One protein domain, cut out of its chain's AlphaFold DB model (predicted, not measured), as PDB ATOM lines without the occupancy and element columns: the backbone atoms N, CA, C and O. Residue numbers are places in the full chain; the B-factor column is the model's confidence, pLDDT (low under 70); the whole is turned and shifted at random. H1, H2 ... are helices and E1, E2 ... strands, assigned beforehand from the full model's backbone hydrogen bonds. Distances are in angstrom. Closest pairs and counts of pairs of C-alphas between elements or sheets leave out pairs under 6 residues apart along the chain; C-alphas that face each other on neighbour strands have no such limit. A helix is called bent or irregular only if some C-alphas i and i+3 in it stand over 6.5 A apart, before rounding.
ATOM      1  N   LEU A  18      13.499  23.429   8.201       76.62
ATOM      2  CA  LEU A  18      13.438  22.226   9.027       76.62
ATOM      3  C   LEU A  18      14.659  22.236   9.951       76.62
ATOM      4  O   LEU A  18      15.786  22.211   9.465       76.62
ATOM      5  N   VAL A  19      14.436  22.311  11.261       82.56
ATOM      6  CA  VAL A  19      15.521  22.420  12.256       82.56
ATOM      7  C   VAL A  19      15.693  21.169  13.106       82.56
ATOM      8  O   VAL A  19      16.754  20.988  13.693       82.56
ATOM      9  N   ALA A  20      14.672  20.320  13.178       80.56
ATOM     10  CA  ALA A  20      14.746  19.019  13.826       80.56
ATOM     11  C   ALA A  20      13.730  18.063  13.201       80.56
ATOM     12  O   ALA A  20      12.687  18.487  12.693       80.56
ATOM     13  N   GLU A  21      14.046  16.776  13.252       85.56
ATOM     14  CA  GLU A  21      13.164  15.696  12.841       85.56
ATOM     15  C   GLU A  21      13.371  14.524  13.796       85.56
ATOM     16  O   GLU A  21      14.487  14.030  13.951       85.56
ATOM     17  N   GLU A  22      12.299  14.096  14.450       85.12
ATOM     18  CA  GLU A  22      12.306  12.956  15.361       85.12
ATOM     19  C   GLU A  22      11.337  11.898  14.840       85.12
ATOM     20  O   GLU A  22      10.197  12.203  14.491       85.12
ATOM     21  N   THR A  23      11.777  10.641  14.768       84.62
ATOM     22  CA  THR A  23      10.936   9.529  14.312       84.62
ATOM     23  C   THR A  23      10.799   8.487  15.411       84.62
ATOM     24  O   THR A  23      11.786   7.890  15.834       84.62
ATOM     25  N   ALA A  24       9.566   8.223  15.837       83.31
ATOM     26  CA  ALA A  24       9.249   7.204  16.830       83.31
ATOM     27  C   ALA A  24       7.893   6.558  16.517       83.31
ATOM     28  O   ALA A  24       6.949   7.234  16.114       83.31
ATOM     29  N   GLY A  25       7.792   5.233  16.664       77.12
ATOM     30  CA  GLY A  25       6.520   4.513  16.492       77.12
ATOM     31  C   GLY A  25       5.874   4.640  15.102       77.12
ATOM     32  O   GLY A  25       4.658   4.536  14.983       77.12
ATOM     33  N   GLY A  26       6.660   4.899  14.051       81.56
ATOM     34  CA  GLY A  26       6.140   5.131  12.695       81.56
ATOM     35  C   GLY A  26       5.570   6.535  12.461       81.56
ATOM     36  O   GLY A  26       5.020   6.789  11.390       81.56
ATOM     37  N   LEU A  27       5.719   7.446  13.425       85.75
ATOM     38  CA  LEU A  27       5.419   8.866  13.284       85.75
ATOM     39  C   LEU A  27       6.713   9.665  13.180       85.75
ATOM     40  O   LEU A  27       7.710   9.333  13.821       85.75
ATOM     41  N   THR A  28       6.662  10.737  12.406       84.31
ATOM     42  CA  THR A  28       7.722  11.727  12.269       84.31
ATOM     43  C   THR A  28       7.208  13.058  12.799       84.31
ATOM     44  O   THR A  28       6.184  13.559  12.333       84.31
ATOM     45  N   VAL A  29       7.916  13.638  13.764       83.12
ATOM     46  CA  VAL A  29       7.702  15.005  14.234       83.12
ATOM     47  C   VAL A  29       8.776  15.890  13.612       83.12
ATOM     48  O   VAL A  29       9.955  15.761  13.921       83.12
ATOM     49  N   SER A  30       8.367  16.779  12.713       79.81
ATOM     50  CA  SER A  30       9.249  17.752  12.067       79.81
ATOM     51  C   SER A  30       9.084  19.122  12.722       79.81
ATOM     52  O   SER A  30       7.986  19.682  12.707       79.81
ATOM     53  N   THR A  31      10.166  19.696  13.244       76.75
ATOM     54  CA  THR A  31      10.180  21.059  13.790       76.75
ATOM     55  C   THR A  31      10.586  22.039  12.700       76.75
ATOM     56  O   THR A  31      11.714  22.004  12.202       76.75
ATOM     57  N   PHE A  32       9.692  22.966  12.361       71.88
ATOM     58  CA  PHE A  32       9.999  24.072  11.461       71.88
ATOM     59  C   PHE A  32      10.234  25.356  12.250       71.88
ATOM     60  O   PHE A  32       9.450  25.713  13.133       71.88
ATOM     61  N   ALA A  33      11.282  26.092  11.890       73.12
ATOM     62  CA  ALA A  33      11.585  27.396  12.457       73.12
ATOM     63  C   ALA A  33      11.532  28.498  11.396       73.12
ATOM     64  O   ALA A  33      11.913  28.320  10.239       73.12
ATOM     65  N   LYS A  34      11.055  29.671  11.808       76.88
ATOM     66  CA  LYS A  34      11.107  30.903  11.025       76.88
ATOM     67  C   LYS A  34      11.309  32.082  11.965       76.88
ATOM     68  O   LYS A  34      10.365  32.544  12.608       76.88
ATOM     69  N   ARG A  35      12.533  32.622  11.995       80.00
ATOM     70  CA  ARG A  35      12.952  33.649  12.968       80.00
ATOM     71  C   ARG A  35      12.735  33.136  14.401       80.00
ATOM     72  O   ARG A  35      13.324  32.130  14.766       80.00
ATOM     73  N   THR A  36      11.883  33.795  15.184       74.06
ATOM     74  CA  THR A  36      11.529  33.413  16.560       74.06
ATOM     75  C   THR A  36      10.361  32.429  16.641       74.06
ATOM     76  O   THR A  36      10.034  31.965  17.729       74.06
ATOM     77  N   LEU A  37       9.708  32.114  15.519       69.00
ATOM     78  CA  LEU A  37       8.576  31.193  15.492       69.00
ATOM     79  C   LEU A  37       9.071  29.761  15.301       69.00
ATOM     80  O   LEU A  37       9.870  29.497  14.400       69.00
ATOM     81  N   ARG A  38       8.547  28.846  16.114       73.94
ATOM     82  CA  ARG A  38       8.738  27.398  16.008       73.94
ATOM     83  C   ARG A  38       7.380  26.709  15.961       73.94
ATOM     84  O   ARG A  38       6.444  27.164  16.615       73.94
ATOM     85  N   TYR A  39       7.274  25.662  15.157       73.19
ATOM     86  CA  TYR A  39       6.061  24.861  15.027       73.19
ATOM     87  C   TYR A  39       6.432  23.416  14.696       73.19
ATOM     88  O   TYR A  39       7.175  23.170  13.743       73.19
ATOM     89  N   ASP A  40       5.891  22.492  15.485       74.56
ATOM     90  CA  ASP A  40       6.094  21.055  15.334       74.56
ATOM     91  C   ASP A  40       4.937  20.425  14.565       74.56
ATOM     92  O   ASP A  40       3.761  20.721  14.811       74.56
ATOM     93  N   VAL A  41       5.284  19.540  13.630       77.56
ATOM     94  CA  VAL A  41       4.338  18.869  12.735       77.56
ATOM     95  C   VAL A  41       4.471  17.386  12.906       77.56
ATOM     96  O   VAL A  41       5.504  16.825  12.560       77.56
ATOM     97  N   VAL A  42       3.406  16.746  13.366       83.31
ATOM     98  CA  VAL A  42       3.325  15.290  13.305       83.31
ATOM     99  C   VAL A  42       2.862  14.847  11.912       83.31
ATOM    100  O   VAL A  42       1.887  15.368  11.360       83.31
ATOM    101  N   ALA A  43       3.551  13.870  11.345       80.75
ATOM    102  CA  ALA A  43       3.169  13.142  10.144       80.75
ATOM    103  C   ALA A  43       3.443  11.646  10.349       80.75
ATOM    104  O   ALA A  43       4.152  11.257  11.274       80.75
ATOM    105  N   SER A  44       2.876  10.793   9.499       83.00
ATOM    106  CA  SER A  44       3.338   9.403   9.430       83.00
ATOM    107  C   SER A  44       4.676   9.357   8.691       83.00
ATOM    108  O   SER A  44       4.931  10.187   7.816       83.00
ATOM    109  N   LYS A  45       5.502   8.359   9.018       80.75
ATOM    110  CA  LYS A  45       6.669   7.976   8.215       80.75
ATOM    111  C   LYS A  45       6.265   7.611   6.781       80.75
ATOM    112  O   LYS A  45       7.006   7.879   5.836       80.75
ATOM    113  N   ASP A  46       5.090   7.009   6.629       83.38
ATOM    114  CA  ASP A  46       4.517   6.635   5.342       83.38
ATOM    115  C   ASP A  46       3.658   7.769   4.781       83.38
ATOM    116  O   ASP A  46       3.010   8.524   5.513       83.38
ATOM    117  N   ARG A  47       3.561   7.856   3.452       85.62
ATOM    118  CA  ARG A  47       2.714   8.873   2.812       85.62
ATOM    119  C   ARG A  47       1.251   8.657   3.188       85.62
ATOM    120  O   ARG A  47       0.802   7.514   3.279       85.62
ATOM    121  N   PHE A  48       0.468   9.736   3.291       89.06
ATOM    122  CA  PHE A  48      -0.988   9.661   3.536       89.06
ATOM    123  C   PHE A  48      -1.708   8.671   2.617       89.06
ATOM    124  O   PHE A  48      -2.616   7.949   3.041       89.06
ATOM    125  N   TYR A  49      -1.261   8.599   1.360       88.44
ATOM    126  CA  TYR A  49      -1.768   7.630   0.402       88.44
ATOM    127  C   TYR A  49      -1.752   6.198   0.942       88.44
ATOM    128  O   TYR A  49      -2.745   5.500   0.803       88.44
ATOM    129  N   GLN A  50      -0.649   5.783   1.564       87.88
ATOM    130  CA  GLN A  50      -0.437   4.415   2.025       87.88
ATOM    131  C   GLN A  50      -1.258   4.134   3.283       87.88
ATOM    132  O   GLN A  50      -2.009   3.170   3.326       87.88
ATOM    133  N   HIS A  51      -1.187   5.006   4.288       88.19
ATOM    134  CA  HIS A  51      -1.731   4.677   5.605       88.19
ATOM    135  C   HIS A  51      -3.213   5.017   5.811       88.19
ATOM    136  O   HIS A  51      -3.822   4.493   6.743       88.19
ATOM    137  N   ALA A  52      -3.810   5.878   4.979       90.81
ATOM    138  CA  ALA A  52      -5.214   6.284   5.126       90.81
ATOM    139  C   ALA A  52      -6.069   6.088   3.859       90.81
ATOM    140  O   ALA A  52      -7.286   5.874   3.957       90.81
ATOM    141  N   TRP A  53      -5.469   6.177   2.663       91.44
ATOM    142  CA  TRP A  53      -6.205   6.117   1.397       91.44
ATOM    143  C   TRP A  53      -6.263   4.714   0.780       91.44
ATOM    144  O   TRP A  53      -7.366   4.160   0.679       91.44
ATOM    145  N   SER A  54      -5.130   4.153   0.333       88.06
ATOM    146  CA  SER A  54      -5.049   2.794  -0.223       88.06
ATOM    147  C   SER A  54      -5.407   1.789   0.857       88.06
ATOM    148  O   SER A  54      -6.418   1.093   0.735       88.06
ATOM    149  N   ASP A  55      -4.662   1.850   1.953       86.19
ATOM    150  CA  ASP A  55      -4.818   1.007   3.121       86.19
ATOM    151  C   ASP A  55      -5.353   1.842   4.285       86.19
ATOM    152  O   ASP A  55      -5.664   3.031   4.147       86.19
ATOM    153  N   PHE A  56      -5.577   1.194   5.423       90.44
ATOM    154  CA  PHE A  56      -5.972   1.884   6.643       90.44
ATOM    155  C   PHE A  56      -5.187   1.333   7.815       90.44
ATOM    156  O   PHE A  56      -5.537   0.301   8.387       90.44
ATOM    157  N   HIS A  57      -4.107   2.031   8.140       92.31
ATOM    158  CA  HIS A  57      -3.201   1.662   9.208       92.31
ATOM    159  C   HIS A  57      -3.641   2.344  10.505       92.31
ATOM    160  O   HIS A  57      -3.173   3.434  10.845       92.31
ATOM    161  N   LEU A  58      -4.556   1.692  11.229       93.69
ATOM    162  CA  LEU A  58      -5.168   2.231  12.446       93.69
ATOM    163  C   LEU A  58      -4.137   2.817  13.442       93.69
ATOM    164  O   LEU A  58      -4.336   3.968  13.830       93.69
ATOM    165  N   PRO A  59      -3.000   2.154  13.759       93.69
ATOM    166  CA  PRO A  59      -2.003   2.729  14.665       93.69
ATOM    167  C   PRO A  59      -1.428   4.079  14.228       93.69
ATOM    168  O   PRO A  59      -1.219   4.954  15.059       93.69
ATOM    169  N   GLN A  60      -1.206   4.286  12.927       93.00
ATOM    170  CA  GLN A  60      -0.641   5.544  12.432       93.00
ATOM    171  C   GLN A  60      -1.704   6.643  12.425       93.00
ATOM    172  O   GLN A  60      -1.436   7.771  12.829       93.00
ATOM    173  N   VAL A  61      -2.933   6.306  12.012       94.88
ATOM    174  CA  VAL A  61      -4.065   7.241  12.009       94.88
ATOM    175  C   VAL A  61      -4.368   7.715  13.430       94.88
ATOM    176  O   VAL A  61      -4.408   8.920  13.676       94.88
ATOM    177  N   CYS A  62      -4.533   6.788  14.376       96.00
ATOM    178  CA  CYS A  62      -4.756   7.114  15.780       96.00
ATOM    179  C   CYS A  62      -3.553   7.833  16.391       96.00
ATOM    180  O   CYS A  62      -3.754   8.844  17.058       96.00
ATOM    181  N   GLY A  63      -2.327   7.394  16.098       93.00
ATOM    182  CA  GLY A  63      -1.106   8.050  16.555       93.00
ATOM    183  C   GLY A  63      -1.058   9.532  16.175       93.00
ATOM    184  O   GLY A  63      -0.844  10.374  17.039       93.00
ATOM    185  N   ILE A  64      -1.358   9.880  14.917       92.94
ATOM    186  CA  ILE A  64      -1.420  11.283  14.466       92.94
ATOM    187  C   ILE A  64      -2.565  12.042  15.146       92.94
ATOM    188  O   ILE A  64      -2.387  13.192  15.550       92.94
ATOM    189  N   LEU A  65      -3.751  11.434  15.250       95.25
ATOM    190  CA  LEU A  65      -4.924  12.090  15.836       95.25
ATOM    191  C   LEU A  65      -4.720  12.393  17.329       95.25
ATOM    192  O   LEU A  65      -5.018  13.510  17.752       95.25
ATOM    193  N   CYS A  66      -4.142  11.451  18.081       92.88
ATOM    194  CA  CYS A  66      -3.873  11.561  19.519       92.88
ATOM    195  C   CYS A  66      -2.629  12.397  19.850       92.88
ATOM    196  O   CYS A  66      -2.444  12.784  21.002       92.88
ATOM    197  N   HIS A  67      -1.761  12.666  18.872       90.75
ATOM    198  CA  HIS A  67      -0.529  13.405  19.116       90.75
ATOM    199  C   HIS A  67      -0.818  14.837  19.594       90.75
ATOM    200  O   HIS A  67      -1.654  15.535  19.010       90.75
ATOM    201  N   GLN A  68      -0.085  15.293  20.616       87.25
ATOM    202  CA  GLN A  68      -0.238  16.636  21.197       87.25
ATOM    203  C   GLN A  68       0.113  17.738  20.189       87.25
ATOM    204  O   GLN A  68      -0.594  18.736  20.070       87.25
ATOM    205  N   ASN A  69       1.179  17.530  19.412       83.88
ATOM    206  CA  ASN A  69       1.548  18.458  18.346       83.88
ATOM    207  C   ASN A  69       0.500  18.480  17.229       83.88
ATOM    208  O   ASN A  69      -0.083  17.462  16.842       83.88
ATOM    209  N   SER A  70       0.301  19.669  16.666       82.81
ATOM    210  CA  SER A  70      -0.512  19.836  15.472       82.81
ATOM    211  C   SER A  70       0.086  19.071  14.293       82.81
ATOM    212  O   SER A  70       1.297  18.932  14.159       82.81
ATOM    213  N   SER A  71      -0.771  18.619  13.388       86.25
ATOM    214  CA  SER A  71      -0.339  18.246  12.043       86.25
ATOM    215  C   SER A  71      -0.545  19.428  11.090       86.25
ATOM    216  O   SER A  71      -1.216  20.406  11.433       86.25
ATOM    217  N   PHE A  72      -0.046  19.327   9.854       83.88
ATOM    218  CA  PHE A  72      -0.344  20.313   8.823       83.88
ATOM    219  C   PHE A  72      -1.859  20.520   8.660       83.88
ATOM    220  O   PHE A  72      -2.685  19.619   8.854       83.88
ATOM    221  N   LYS A  73      -2.228  21.753   8.309       84.62
ATOM    222  CA  LYS A  73      -3.612  22.229   8.322       84.62
ATOM    223  C   LYS A  73      -4.546  21.311   7.526       84.62
ATOM    224  O   LYS A  73      -4.387  21.142   6.320       84.62
ATOM    225  N   GLY A  74      -5.566  20.794   8.209       89.31
ATOM    226  CA  GLY A  74      -6.587  19.924   7.628       89.31
ATOM    227  C   GLY A  74      -6.260  18.428   7.660       89.31
ATOM    228  O   GLY A  74      -7.159  17.635   7.407       89.31
ATOM    229  N   HIS A  75      -5.038  18.023   8.026       92.56
ATOM    230  CA  HIS A  75      -4.666  16.606   8.073       92.56
ATOM    231  C   HIS A  75      -5.496  15.814   9.086       92.56
ATOM    232  O   HIS A  75      -6.174  14.868   8.696       92.56
ATOM    233  N   LYS A  76      -5.527  16.255  10.356       94.56
ATOM    234  CA  LYS A  76      -6.333  15.605  11.404       94.56
ATOM    235  C   LYS A  76      -7.817  15.537  11.017       94.56
ATOM    236  O   LYS A  76      -8.438  14.500  11.195       94.56
ATOM    237  N   TYR A  77      -8.359  16.575  10.374       96.06
ATOM    238  CA  TYR A  77      -9.750  16.571   9.898       96.06
ATOM    239  C   TYR A  77     -10.019  15.456   8.876       96.06
ATOM    240  O   TYR A  77     -11.009  14.733   8.977       96.06
ATOM    241  N   VAL A  78      -9.120  15.287   7.903       97.06
ATOM    242  CA  VAL A  78      -9.237  14.236   6.884       97.06
ATOM    243  C   VAL A  78      -9.018  12.843   7.484       97.06
ATOM    244  O   VAL A  78      -9.746  11.914   7.135       97.06
ATOM    245  N   LEU A  79      -8.073  12.696   8.415       96.94
ATOM    246  CA  LEU A  79      -7.856  11.449   9.154       96.94
ATOM    247  C   LEU A  79      -9.047  11.092  10.050       96.94
ATOM    248  O   LEU A  79      -9.435   9.930  10.101       96.94
ATOM    249  N   THR A  80      -9.686  12.078  10.678       97.94
ATOM    250  CA  THR A  80     -10.924  11.892  11.441       97.94
ATOM    251  C   THR A  80     -12.042  11.398  10.530       97.94
ATOM    252  O   THR A  80     -12.704  10.417  10.848       97.94
ATOM    253  N   ALA A  81     -12.213  11.993   9.344       97.62
ATOM    254  CA  ALA A  81     -13.172  11.494   8.357       97.62
ATOM    255  C   ALA A  81     -12.878  10.038   7.942       97.62
ATOM    256  O   ALA A  81     -13.801   9.227   7.814       97.62
ATOM    257  N   ALA A  82     -11.596   9.697   7.769       96.62
ATOM    258  CA  ALA A  82     -11.157   8.343   7.451       96.62
ATOM    259  C   ALA A  82     -11.480   7.353   8.581       96.62
ATOM    260  O   ALA A  82     -12.084   6.314   8.313       96.62
ATOM    261  N   LEU A  83     -11.132   7.692   9.827       97.25
ATOM    262  CA  LEU A  83     -11.379   6.872  11.010       97.25
ATOM    263  C   LEU A  83     -12.873   6.693  11.269       97.25
ATOM    264  O   LEU A  83     -13.315   5.568  11.466       97.25
ATOM    265  N   CYS A  84     -13.668   7.762  11.193       97.50
ATOM    266  CA  CYS A  84     -15.114   7.674  11.379       97.50
ATOM    267  C   CYS A  84     -15.761   6.762  10.341       97.50
ATOM    268  O   CYS A  84     -16.574   5.904  10.676       97.50
ATOM    269  N   SER A  85     -15.385   6.924   9.073       95.88
ATOM    270  CA  SER A  85     -15.943   6.092   8.016       95.88
ATOM    271  C   SER A  85     -15.464   4.646   8.094       95.88
ATOM    272  O   SER A  85     -16.248   3.762   7.768       95.88
ATOM    273  N   TRP A  86     -14.216   4.399   8.502       94.94
ATOM    274  CA  TRP A  86     -13.740   3.048   8.785       94.94
ATOM    275  C   TRP A  86     -14.487   2.455   9.976       94.94
ATOM    276  O   TRP A  86     -14.903   1.315   9.905       94.94
ATOM    277  N   ALA A  87     -14.742   3.214  11.040       95.69
ATOM    278  CA  ALA A  87     -15.451   2.678  12.191       95.69
ATOM    279  C   ALA A  87     -16.880   2.232  11.827       95.69
ATOM    280  O   ALA A  87     -17.312   1.159  12.243       95.69
ATOM    281  N   LEU A  88     -17.587   3.027  11.015       95.12
ATOM    282  CA  LEU A  88     -18.959   2.753  10.561       95.12
ATOM    283  C   LEU A  88     -19.051   1.659   9.480       95.12
ATOM    284  O   LEU A  88     -20.061   0.961   9.382       95.12
ATOM    285  N   ASP A  89     -18.027   1.543   8.639       92.19
ATOM    286  CA  ASP A  89     -17.921   0.566   7.553       92.19
ATOM    287  C   ASP A  89     -16.471   0.061   7.488       92.19
ATOM    288  O   ASP A  89     -15.657   0.534   6.682       92.19
ATOM    289  N   PRO A  90     -16.120  -0.877   8.385       86.88
ATOM    290  CA  PRO A  90     -14.740  -1.301   8.585       86.88
ATOM    291  C   PRO A  90     -14.268  -2.265   7.481       86.88
ATOM    292  O   PRO A  90     -13.099  -2.660   7.443       86.88
ATOM    293  N   GLY A  91     -15.135  -2.597   6.521       78.44
ATOM    294  CA  GLY A  91     -14.845  -3.473   5.391       78.44
ATOM    295  C   GLY A  91     -15.364  -4.901   5.586       78.44
ATOM    296  O   GLY A  91     -16.204  -5.148   6.442       78.44
ATOM    297  N   ARG A  92     -14.890  -5.810   4.721       65.00
ATOM    298  CA  ARG A  92     -15.489  -7.114   4.356       65.00
ATOM    299  C   ARG A  92     -16.417  -7.746   5.403       65.00
ATOM    300  O   ARG A  92     -15.987  -8.227   6.445       65.00
ATOM    301  N   ARG A  93     -17.691  -7.834   5.018       55.88
ATOM    302  CA  ARG A  93     -18.702  -8.700   5.617       55.88
ATOM    303  C   ARG A  93     -18.385 -10.136   5.191       55.88
ATOM    304  O   ARG A  93     -18.494 -10.449   4.011       55.88
ATOM    305  N   GLN A  94     -17.962 -10.994   6.115       49.75
ATOM    306  CA  GLN A  94     -18.000 -12.433   5.851       49.75
ATOM    307  C   GLN A  94     -19.475 -12.832   5.820       49.75
ATOM    308  O   GLN A  94     -20.194 -12.633   6.802       49.75
ATOM    309  N   THR A  95     -19.963 -13.304   4.676       53.22
ATOM    310  CA  THR A  95     -21.295 -13.908   4.636       53.22
ATOM    311  C   THR A  95     -21.224 -15.287   5.290       53.22
ATOM    312  O   THR A  95     -20.170 -15.924   5.316       53.22
ATOM    313  N   GLY A 108     -14.400   1.822  -4.237       55.47
ATOM    314  CA  GLY A 108     -14.450   2.971  -3.340       55.47
ATOM    315  C   GLY A 108     -15.055   2.580  -1.993       55.47
ATOM    316  O   GLY A 108     -16.273   2.614  -1.823       55.47
ATOM    317  N   THR A 109     -14.212   2.234  -1.015       75.81
ATOM    318  CA  THR A 109     -14.634   2.148   0.394       75.81
ATOM    319  C   THR A 109     -15.306   3.468   0.781       75.81
ATOM    320  O   THR A 109     -14.813   4.523   0.375       75.81
ATOM    321  N   THR A 110     -16.385   3.445   1.569       90.56
ATOM    322  CA  THR A 110     -16.994   4.659   2.169       90.56
ATOM    323  C   THR A 110     -15.938   5.625   2.706       90.56
ATOM    324  O   THR A 110     -16.050   6.828   2.483       90.56
ATOM    325  N   ARG A 111     -14.847   5.080   3.262       93.38
ATOM    326  CA  ARG A 111     -13.647   5.800   3.701       93.38
ATOM    327  C   ARG A 111     -13.052   6.733   2.649       93.38
ATOM    328  O   ARG A 111     -12.808   7.898   2.936       93.38
ATOM    329  N   LYS A 112     -12.855   6.258   1.418       94.44
ATOM    330  CA  LYS A 112     -12.304   7.063   0.312       94.44
ATOM    331  C   LYS A 112     -13.248   8.205  -0.052       94.44
ATOM    332  O   LYS A 112     -12.804   9.323  -0.290       94.44
ATOM    333  N   HIS A 113     -14.556   7.954  -0.041       94.75
ATOM    334  CA  HIS A 113     -15.547   9.005  -0.266       94.75
ATOM    335  C   HIS A 113     -15.575  10.020   0.881       94.75
ATOM    336  O   HIS A 113     -15.636  11.218   0.621       94.75
ATOM    337  N   ALA A 114     -15.458   9.568   2.132       96.44
ATOM    338  CA  ALA A 114     -15.356  10.438   3.296       96.44
ATOM    339  C   ALA A 114     -14.109  11.337   3.224       96.44
ATOM    340  O   ALA A 114     -14.224  12.556   3.329       96.44
ATOM    341  N   ILE A 115     -12.939  10.758   2.931       97.00
ATOM    342  CA  ILE A 115     -11.682  11.492   2.727       97.00
ATOM    343  C   ILE A 115     -11.827  12.527   1.607       97.00
ATOM    344  O   ILE A 115     -11.501  13.696   1.804       97.00
ATOM    345  N   ALA A 116     -12.342  12.131   0.440       96.56
ATOM    346  CA  ALA A 116     -12.487  13.039  -0.694       96.56
ATOM    347  C   ALA A 116     -13.441  14.206  -0.387       96.56
ATOM    348  O   ALA A 116     -13.141  15.348  -0.729       96.56
ATOM    349  N   LEU A 117     -14.551  13.943   0.310       96.69
ATOM    350  CA  LEU A 117     -15.475  14.979   0.775       96.69
ATOM    351  C   LEU A 117     -14.828  15.909   1.813       96.69
ATOM    352  O   LEU A 117     -15.048  17.118   1.758       96.69
ATOM    353  N   ALA A 118     -14.007  15.380   2.724       97.12
ATOM    354  CA  ALA A 118     -13.285  16.185   3.708       97.12
ATOM    355  C   ALA A 118     -12.258  17.111   3.034       97.12
ATOM    356  O   ALA A 118     -12.192  18.302   3.341       97.12
ATOM    357  N   VAL A 119     -11.506  16.594   2.056       96.44
ATOM    358  CA  VAL A 119     -10.570  17.380   1.234       96.44
ATOM    359  C   VAL A 119     -11.312  18.454   0.431       96.44
ATOM    360  O   VAL A 119     -10.880  19.608   0.407       96.44
ATOM    361  N   ALA A 120     -12.452  18.113  -0.178       95.75
ATOM    362  CA  ALA A 120     -13.284  19.061  -0.918       95.75
ATOM    363  C   ALA A 120     -13.806  20.198  -0.026       95.75
ATOM    364  O   ALA A 120     -13.805  21.360  -0.430       95.75
ATOM    365  N   GLU A 121     -14.204  19.887   1.207       95.31
ATOM    366  CA  GLU A 121     -14.633  20.891   2.175       95.31
ATOM    367  C   GLU A 121     -13.490  21.828   2.582       95.31
ATOM    368  O   GLU A 121     -13.691  23.042   2.663       95.31
ATOM    369  N   LEU A 122     -12.283  21.299   2.800       93.69
ATOM    370  CA  LEU A 122     -11.106  22.120   3.097       93.69
ATOM    371  C   LEU A 122     -10.787  23.088   1.949       93.69
ATOM    372  O   LEU A 122     -10.533  24.266   2.211       93.69
ATOM    373  N   LEU A 123     -10.862  22.622   0.698       92.19
ATOM    374  CA  LEU A 123     -10.687  23.457  -0.495       92.19
ATOM    375  C   LEU A 123     -11.786  24.514  -0.623       92.19
ATOM    376  O   LEU A 123     -11.480  25.700  -0.721       92.19
ATOM    377  N   SER A 124     -13.056  24.122  -0.521       91.62
ATOM    378  CA  SER A 124     -14.180  25.060  -0.620       91.62
ATOM    379  C   SER A 124     -14.117  26.136   0.470       91.62
ATOM    380  O   SER A 124     -14.303  27.326   0.211       91.62
ATOM    381  N   ASN A 125     -13.772  25.752   1.702       90.31
ATOM    382  CA  ASN A 125     -13.581  26.697   2.799       90.31
ATOM    383  C   ASN A 125     -12.388  27.629   2.560       90.31
ATOM    384  O   ASN A 125     -12.432  28.796   2.958       90.31
ATOM    385  N   ALA A 126     -11.322  27.134   1.934       86.56
ATOM    386  CA  ALA A 126     -10.171  27.942   1.572       86.56
ATOM    387  C   ALA A 126     -10.493  28.968   0.480       86.56
ATOM    388  O   ALA A 126     -10.098  30.129   0.607       86.56
ATOM    389  N   GLU A 127     -11.237  28.559  -0.544       85.69
ATOM    390  CA  GLU A 127     -11.711  29.420  -1.629       85.69
ATOM    391  C   GLU A 127     -12.640  30.512  -1.100       85.69
ATOM    392  O   GLU A 127     -12.391  31.694  -1.332       85.69
ATOM    393  N   ARG A 128     -13.643  30.151  -0.286       85.50
ATOM    394  CA  ARG A 128     -14.563  31.120   0.340       85.50
ATOM    395  C   ARG A 128     -13.825  32.177   1.155       85.50
ATOM    396  O   ARG A 128     -14.155  33.359   1.080       85.50
ATOM    397  N   ARG A 129     -12.806  31.775   1.926       82.00
ATOM    398  CA  ARG A 129     -11.959  32.720   2.675       82.00
ATOM    399  C   ARG A 129     -11.172  33.632   1.740       82.00
ATOM    400  O   ARG A 129     -11.068  34.822   2.022       82.00
ATOM    401  N   SER A 130     -10.637  33.092   0.645       76.38
ATOM    402  CA  SER A 130      -9.908  33.879  -0.353       76.38
ATOM    403  C   SER A 130     -10.809  34.931  -1.007       76.38
ATOM    404  O   SER A 130     -10.467  36.114  -1.000       76.38
ATOM    405  N   VAL A 131     -12.012  34.540  -1.445       79.69
ATOM    406  CA  VAL A 131     -13.020  35.448  -2.020       79.69
ATOM    407  C   VAL A 131     -13.434  36.525  -1.017       79.69
ATOM    408  O   VAL A 131     -13.411  37.710  -1.344       79.69
ATOM    409  N   LYS A 132     -13.741  36.152   0.233       78.69
ATOM    410  CA  LYS A 132     -14.093  37.126   1.277       78.69
ATOM    411  C   LYS A 132     -12.963  38.133   1.501       78.69
ATOM    412  O   LYS A 132     -13.217  39.331   1.536       78.69
ATOM    413  N   ASN A 133     -11.718  37.672   1.611       71.69
ATOM    414  CA  ASN A 133     -10.566  38.554   1.805       71.69
ATOM    415  C   ASN A 133     -10.315  39.476   0.604       71.69
ATOM    416  O   ASN A 133      -9.872  40.607   0.798       71.69
ATOM    417  N   ALA A 134     -10.606  39.006  -0.612       68.56
ATOM    418  CA  ALA A 134     -10.539  39.819  -1.818       68.56
ATOM    419  C   ALA A 134     -11.551  40.975  -1.754       68.56
ATOM    420  O   ALA A 134     -11.175  42.135  -1.906       68.56
ATOM    421  N   LEU A 135     -12.809  40.679  -1.427       72.06
ATOM    422  CA  LEU A 135     -13.866  41.691  -1.329       72.06
ATOM    423  C   LEU A 135     -13.582  42.778  -0.275       72.06
ATOM    424  O   LEU A 135     -14.012  43.911  -0.445       72.06
ATOM    425  N   HIS A 136     -12.818  42.476   0.781       73.75
ATOM    426  CA  HIS A 136     -12.486  43.430   1.854       73.75
ATOM    427  C   HIS A 136     -11.203  44.247   1.597       73.75
ATOM    428  O   HIS A 136     -10.605  44.765   2.539       73.75
ATOM    429  N   GLY A 137     -10.716  44.333   0.353       58.81
ATOM    430  CA  GLY A 137      -9.649  45.277  -0.011       58.81
ATOM    431  C   GLY A 137      -8.269  45.009   0.609       58.81
ATOM    432  O   GLY A 137      -7.367  45.831   0.461       58.81
ATOM    433  N   ARG A 138      -8.036  43.853   1.251       57.56
ATOM    434  CA  ARG A 138      -6.709  43.438   1.766       57.56
ATOM    435  C   ARG A 138      -5.801  42.978   0.615       57.56
ATOM    436  O   ARG A 138      -5.368  41.824   0.559       57.56
ATOM    437  N   PHE A 139      -5.581  43.869  -0.357       54.06
ATOM    438  CA  PHE A 139      -5.095  43.541  -1.697       54.06
ATOM    439  C   PHE A 139      -3.593  43.679  -1.964       54.06
ATOM    440  O   PHE A 139      -3.169  43.575  -3.115       54.06
ATOM    441  N   ILE A 140      -2.764  43.826  -0.931       49.19
ATOM    442  CA  ILE A 140      -1.379  44.264  -1.118       49.19
ATOM    443  C   ILE A 140      -0.385  43.084  -0.984       49.19
ATOM    444  O   ILE A 140      -0.193  42.516   0.086       49.19
ATOM    445  N   ALA A 141       0.237  42.739  -2.123       45.38
ATOM    446  CA  ALA A 141       1.615  42.237  -2.296       45.38
ATOM    447  C   ALA A 141       1.990  40.746  -2.507       45.38
ATOM    448  O   ALA A 141       3.152  40.525  -2.833       45.38
ATOM    449  N   ASN A 142       1.126  39.715  -2.462       44.16
ATOM    450  CA  ASN A 142       1.637  38.343  -2.728       44.16
ATOM    451  C   ASN A 142       0.683  37.400  -3.482       44.16
ATOM    452  O   ASN A 142      -0.114  36.695  -2.872       44.16
ATOM    453  N   ARG A 143       0.770  37.360  -4.822       43.28
ATOM    454  CA  ARG A 143      -0.107  36.540  -5.692       43.28
ATOM    455  C   ARG A 143       0.004  35.027  -5.443       43.28
ATOM    456  O   ARG A 143      -1.010  34.354  -5.537       43.28
ATOM    457  N   TYR A 144       1.170  34.495  -5.066       37.97
ATOM    458  CA  TYR A 144       1.345  33.044  -4.862       37.97
ATOM    459  C   TYR A 144       0.862  32.564  -3.481       37.97
ATOM    460  O   TYR A 144       0.179  31.553  -3.380       37.97
ATOM    461  N   ALA A 145       1.097  33.348  -2.420       39.69
ATOM    462  CA  ALA A 145       0.549  33.071  -1.082       39.69
ATOM    463  C   ALA A 145      -0.969  33.356  -0.966       39.69
ATOM    464  O   ALA A 145      -1.575  33.088   0.068       39.69
ATOM    465  N   ARG A 146      -1.585  33.917  -2.021       40.25
ATOM    466  CA  ARG A 146      -3.005  34.305  -2.099       40.25
ATOM    467  C   ARG A 146      -3.926  33.263  -2.724       40.25
ATOM    468  O   ARG A 146      -5.127  33.315  -2.469       40.25
ATOM    469  N   ILE A 147      -3.403  32.353  -3.543       42.75
ATOM    470  CA  ILE A 147      -4.245  31.446  -4.340       42.75
ATOM    471  C   ILE A 147      -4.652  30.203  -3.539       42.75
ATOM    472  O   ILE A 147      -5.705  29.631  -3.800       42.75
ATOM    473  N   THR A 148      -3.925  29.839  -2.480       51.03
ATOM    474  CA  THR A 148      -4.312  28.717  -1.618       51.03
ATOM    475  C   THR A 148      -4.124  29.096  -0.149       51.03
ATOM    476  O   THR A 148      -3.009  29.184   0.349       51.03
ATOM    477  N   SER A 149      -5.208  29.258   0.625       62.31
ATOM    478  CA  SER A 149      -5.117  29.343   2.107       62.31
ATOM    479  C   SER A 149      -4.734  27.999   2.770       62.31
ATOM    480  O   SER A 149      -4.963  27.756   3.963       62.31
ATOM    481  N   VAL A 150      -4.169  27.124   1.949       71.94
ATOM    482  CA  VAL A 150      -3.890  25.712   2.110       71.94
ATOM    483  C   VAL A 150      -2.416  25.536   1.750       71.94
ATOM    484  O   VAL A 150      -1.964  26.062   0.730       71.94
ATOM    485  N   SER A 151      -1.659  24.879   2.626       74.25
ATOM    486  CA  SER A 151      -0.204  24.744   2.514       74.25
ATOM    487  C   SER A 151       0.199  23.851   1.334       74.25
ATOM    488  O   SER A 151      -0.543  22.925   1.013       74.25
ATOM    489  N   PRO A 152       1.397  24.028   0.745       76.19
ATOM    490  CA  PRO A 152       1.933  23.094  -0.251       76.19
ATOM    491  C   PRO A 152       1.878  21.628   0.208       76.19
ATOM    492  O   PRO A 152       1.463  20.771  -0.563       76.19
ATOM    493  N   THR A 153       2.154  21.368   1.491       79.94
ATOM    494  CA  THR A 153       2.059  20.038   2.119       79.94
ATOM    495  C   THR A 153       0.685  19.388   1.967       79.94
ATOM    496  O   THR A 153       0.583  18.187   1.777       79.94
ATOM    497  N   PHE A 154      -0.403  20.164   1.994       86.19
ATOM    498  CA  PHE A 154      -1.735  19.601   1.761       86.19
ATOM    499  C   PHE A 154      -1.875  19.104   0.323       86.19
ATOM    500  O   PHE A 154      -2.518  18.084   0.085       86.19
ATOM    501  N   PHE A 155      -1.291  19.815  -0.644       85.81
ATOM    502  CA  PHE A 155      -1.363  19.394  -2.035       85.81
ATOM    503  C   PHE A 155      -0.559  18.119  -2.269       85.81
ATOM    504  O   PHE A 155      -1.061  17.199  -2.914       85.81
ATOM    505  N   THR A 156       0.652  18.063  -1.716       83.00
ATOM    506  CA  THR A 156       1.564  16.926  -1.866       83.00
ATOM    507  C   THR A 156       1.101  15.692  -1.102       83.00
ATOM    508  O   THR A 156       1.206  14.603  -1.651       83.00
ATOM    509  N   GLU A 157       0.555  15.852   0.107       85.62
ATOM    510  CA  GLU A 157       0.167  14.724   0.965       85.62
ATOM    511  C   GLU A 157      -1.298  14.309   0.800       85.62
ATOM    512  O   GLU A 157      -1.603  13.122   0.818       85.62
ATOM    513  N   LEU A 158      -2.230  15.248   0.606       91.06
ATOM    514  CA  LEU A 158      -3.663  14.927   0.554       91.06
ATOM    515  C   LEU A 158      -4.218  15.017  -0.859       91.06
ATOM    516  O   LEU A 158      -4.696  14.026  -1.402       91.06
ATOM    517  N   TYR A 159      -4.173  16.198  -1.472       92.75
ATOM    518  CA  TYR A 159      -4.940  16.465  -2.687       92.75
ATOM    519  C   TYR A 159      -4.482  15.638  -3.891       92.75
ATOM    520  O   TYR A 159      -5.295  14.927  -4.480       92.75
ATOM    521  N   TYR A 160      -3.206  15.718  -4.282       92.19
ATOM    522  CA  TYR A 160      -2.721  14.974  -5.444       92.19
ATOM    523  C   TYR A 160      -2.747  13.458  -5.223       92.19
ATOM    524  O   TYR A 160      -3.217  12.763  -6.127       92.19
ATOM    525  N   PRO A 161      -2.352  12.921  -4.050       92.69
ATOM    526  CA  PRO A 161      -2.367  11.477  -3.837       92.69
ATOM    527  C   PRO A 161      -3.754  10.836  -3.908       92.69
ATOM    528  O   PRO A 161      -3.877   9.721  -4.412       92.69
ATOM    529  N   ILE A 162      -4.825  11.528  -3.499       93.62
ATOM    530  CA  ILE A 162      -6.184  10.988  -3.686       93.62
ATOM    531  C   ILE A 162      -6.676  11.075  -5.142       93.62
ATOM    532  O   ILE A 162      -7.763  10.590  -5.447       93.62
ATOM    533  N   GLY A 163      -5.912  11.685  -6.056       94.06
ATOM    534  CA  GLY A 163      -6.274  11.911  -7.463       94.06
ATOM    535  C   GLY A 163      -6.846  13.304  -7.763       94.06
ATOM    536  O   GLY A 163      -7.382  13.534  -8.851       94.06
ATOM    537  N   GLY A 164      -6.743  14.240  -6.815       93.88
ATOM    538  CA  GLY A 164      -7.110  15.646  -6.976       93.88
ATOM    539  C   GLY A 164      -8.583  15.880  -7.314       93.88
ATOM    540  O   GLY A 164      -9.478  15.142  -6.889       93.88
ATOM    541  N   LEU A 165      -8.839  16.920  -8.116       93.44
ATOM    542  CA  LEU A 165     -10.187  17.346  -8.502       93.44
ATOM    543  C   LEU A 165     -10.999  16.227  -9.162       93.44
ATOM    544  O   LEU A 165     -12.192  16.110  -8.899       93.44
ATOM    545  N   ARG A 166     -10.366  15.370  -9.976       94.56
ATOM    546  CA  ARG A 166     -11.057  14.268 -10.666       94.56
ATOM    547  C   ARG A 166     -11.718  13.312  -9.674       94.56
ATOM    548  O   ARG A 166     -12.849  12.889  -9.902       94.56
ATOM    549  N   THR A 167     -11.033  12.977  -8.583       94.31
ATOM    550  CA  THR A 167     -11.588  12.113  -7.532       94.31
ATOM    551  C   THR A 167     -12.669  12.826  -6.736       94.31
ATOM    552  O   THR A 167     -13.706  12.228  -6.454       94.31
ATOM    553  N   ILE A 168     -12.467  14.105  -6.414       94.75
ATOM    554  CA  ILE A 168     -13.462  14.918  -5.703       94.75
ATOM    555  C   ILE A 168     -14.765  14.997  -6.507       94.75
ATOM    556  O   ILE A 168     -15.825  14.683  -5.977       94.75
ATOM    557  N   MET A 169     -14.689  15.317  -7.801       93.56
ATOM    558  CA  MET A 169     -15.859  15.414  -8.683       93.56
ATOM    559  C   MET A 169     -16.604  14.088  -8.862       93.56
ATOM    560  O   MET A 169     -17.806  14.084  -9.101       93.56
ATOM    561  N   ARG A 170     -15.896  12.957  -8.768       92.50
ATOM    562  CA  ARG A 170     -16.484  11.611  -8.856       92.50
ATOM    563  C   ARG A 170     -16.981  11.083  -7.515       92.50
ATOM    564  O   ARG A 170     -17.595  10.020  -7.474       92.50
ATOM    565  N   SER A 171     -16.674  11.773  -6.420       92.94
ATOM    566  CA  SER A 171     -17.086  11.331  -5.098       92.94
ATOM    567  C   SER A 171     -18.574  11.616  -4.896       92.94
ATOM    568  O   SER A 171     -19.060  12.683  -5.271       92.94
ATOM    569  N   PRO A 172     -19.320  10.665  -4.315       92.38
ATOM    570  CA  PRO A 172     -20.729  10.848  -4.039       92.38
ATOM    571  C   PRO A 172     -20.922  11.942  -2.988       92.38
ATOM    572  O   PRO A 172     -20.022  12.262  -2.211       92.38
ATOM    573  N   THR A 173     -22.125  12.503  -2.941       93.81
ATOM    574  CA  THR A 173     -22.457  13.575  -2.000       93.81
ATOM    575  C   THR A 173     -22.486  13.079  -0.550       93.81
ATOM    576  O   THR A 173     -22.681  11.893  -0.272       93.81
TER     577      THR A 173
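What this domain is: This is residues 18 to 95 and 108 to 173 of the 395 residues of an uncharacterized protein of Methylobacterium sp. WL64 (UniProt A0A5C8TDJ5). Picture a flat slab with a small, twisted sheet of three strands, E1, E2 and E3, along one edge and the long helix H4 toward the opposite edge. Shorter helices fill the space between: H2 covers part of the sheet, over E3, H3 packs on H2 and on the first part of H4, and H6 lies in the middle of the domain and packs on H1; H7 packs on H4 away from the sheet. Past the far end of H4 a loop, residues 135 to 145, sticks out and turns back toward the body through H5. The printed part has 144 residues with three named strands followed by seven named helices, mixed in class; the sheet's order is E1, E2, E3, antiparallel throughout. It is compact, with a radius of gyration of the C-alphas of 16.8 A, and its C-alphas span 62 by 38 by 21 A.

How they stand to each other: Start at the sheet, where E1, residues 18 to 24, E2, residues 27 to 34, and E3, residues 37 to 44, form a meander, each strand the antiparallel neighbour of the one before. In the hairpin of E1 and E2, look for N 22 and O 29, within hydrogen-bond range at 2.9 A; in the hairpin of E2 and E3, look for N 30 and O 41, also 2.9 A. The sheet is twisted, with C-alphas up to 4.3 A off its best plane. H2, residues 58 to 66, is on the sheet at a height of 7.8 A, over E3 and along the strands, at 9 degrees to E3 on the local plane; the closest C-alphas of E3 and H2, those of Ser 44 and Gln 60, are 6.3 A apart. Next comes H3, residues 75 to 88, which touches H2 at a steep tilt of 49 degrees, opposite ways, closest at the C-alphas of Leu 65 and Lys 76, 5.8 A. H4, residues 110 to 135, touches H3 with its residues 110 to 119 alone, closest at the C-alphas of Ser 85 and Arg 111, 4.9 A, at a shallow tilt of 33 degrees, only just short of steep. H7, residues 164 to 170, touches H4 at a steep tilt of 65 degrees, with the C-alphas of Ala 116 and Ile 168 closest at 5.4 A. H1, residues 48 to 54, touches H6, residues 152 to 159, at a shallow tilt of 20 degrees, the same way, with the C-alphas of Phe 48 and Glu 157 closest at 5.8 A. H5, residues 143 to 147, is close to H4 but not clearly touching, closest at the C-alphas of Ser 130 and Arg 146, 7.1 A. Every O i to N i+4 pair is within hydrogen-bond range in H2, H3, H4 and H7; the counts are 2 of 3 in H1, 3 of 4 in H6 and 0 of 1 in H5, where 0 of 2 O i to N i+3 pairs are within range.

Where its parts are: Find C-alpha 18 at (13.438, 22.226, 9.027), where E1 begins its 17.4 A; E2 then measures 22.9 A and E3 23.2 A. Find C-alpha 110 at (-16.994, 4.659, 2.169); from there H4 runs 37.3 A to C-alpha 135 at (-13.866, 41.691, -1.329). H3 is 20.1 A long and H2 11.8 A. H1 and H6 are irregular, but only just: C-alphas 51 and 54 are 7.0 A apart, and C-alphas 156 and 159 are 6.6 A apart.

The domain as a whole: The two C-alphas farthest apart, those of Thr 95 and Ile 140, are 61.8 A apart. Residues 96 to 107 are not printed, and C-alphas 95 and 108 are 19.9 A apart across that cut. Of the links that are printed whole, none is long. The mean pLDDT of the printed part is 82.7; look for values under 70 at residues 37, 92 to 95, 108, 134 and 137 to 149.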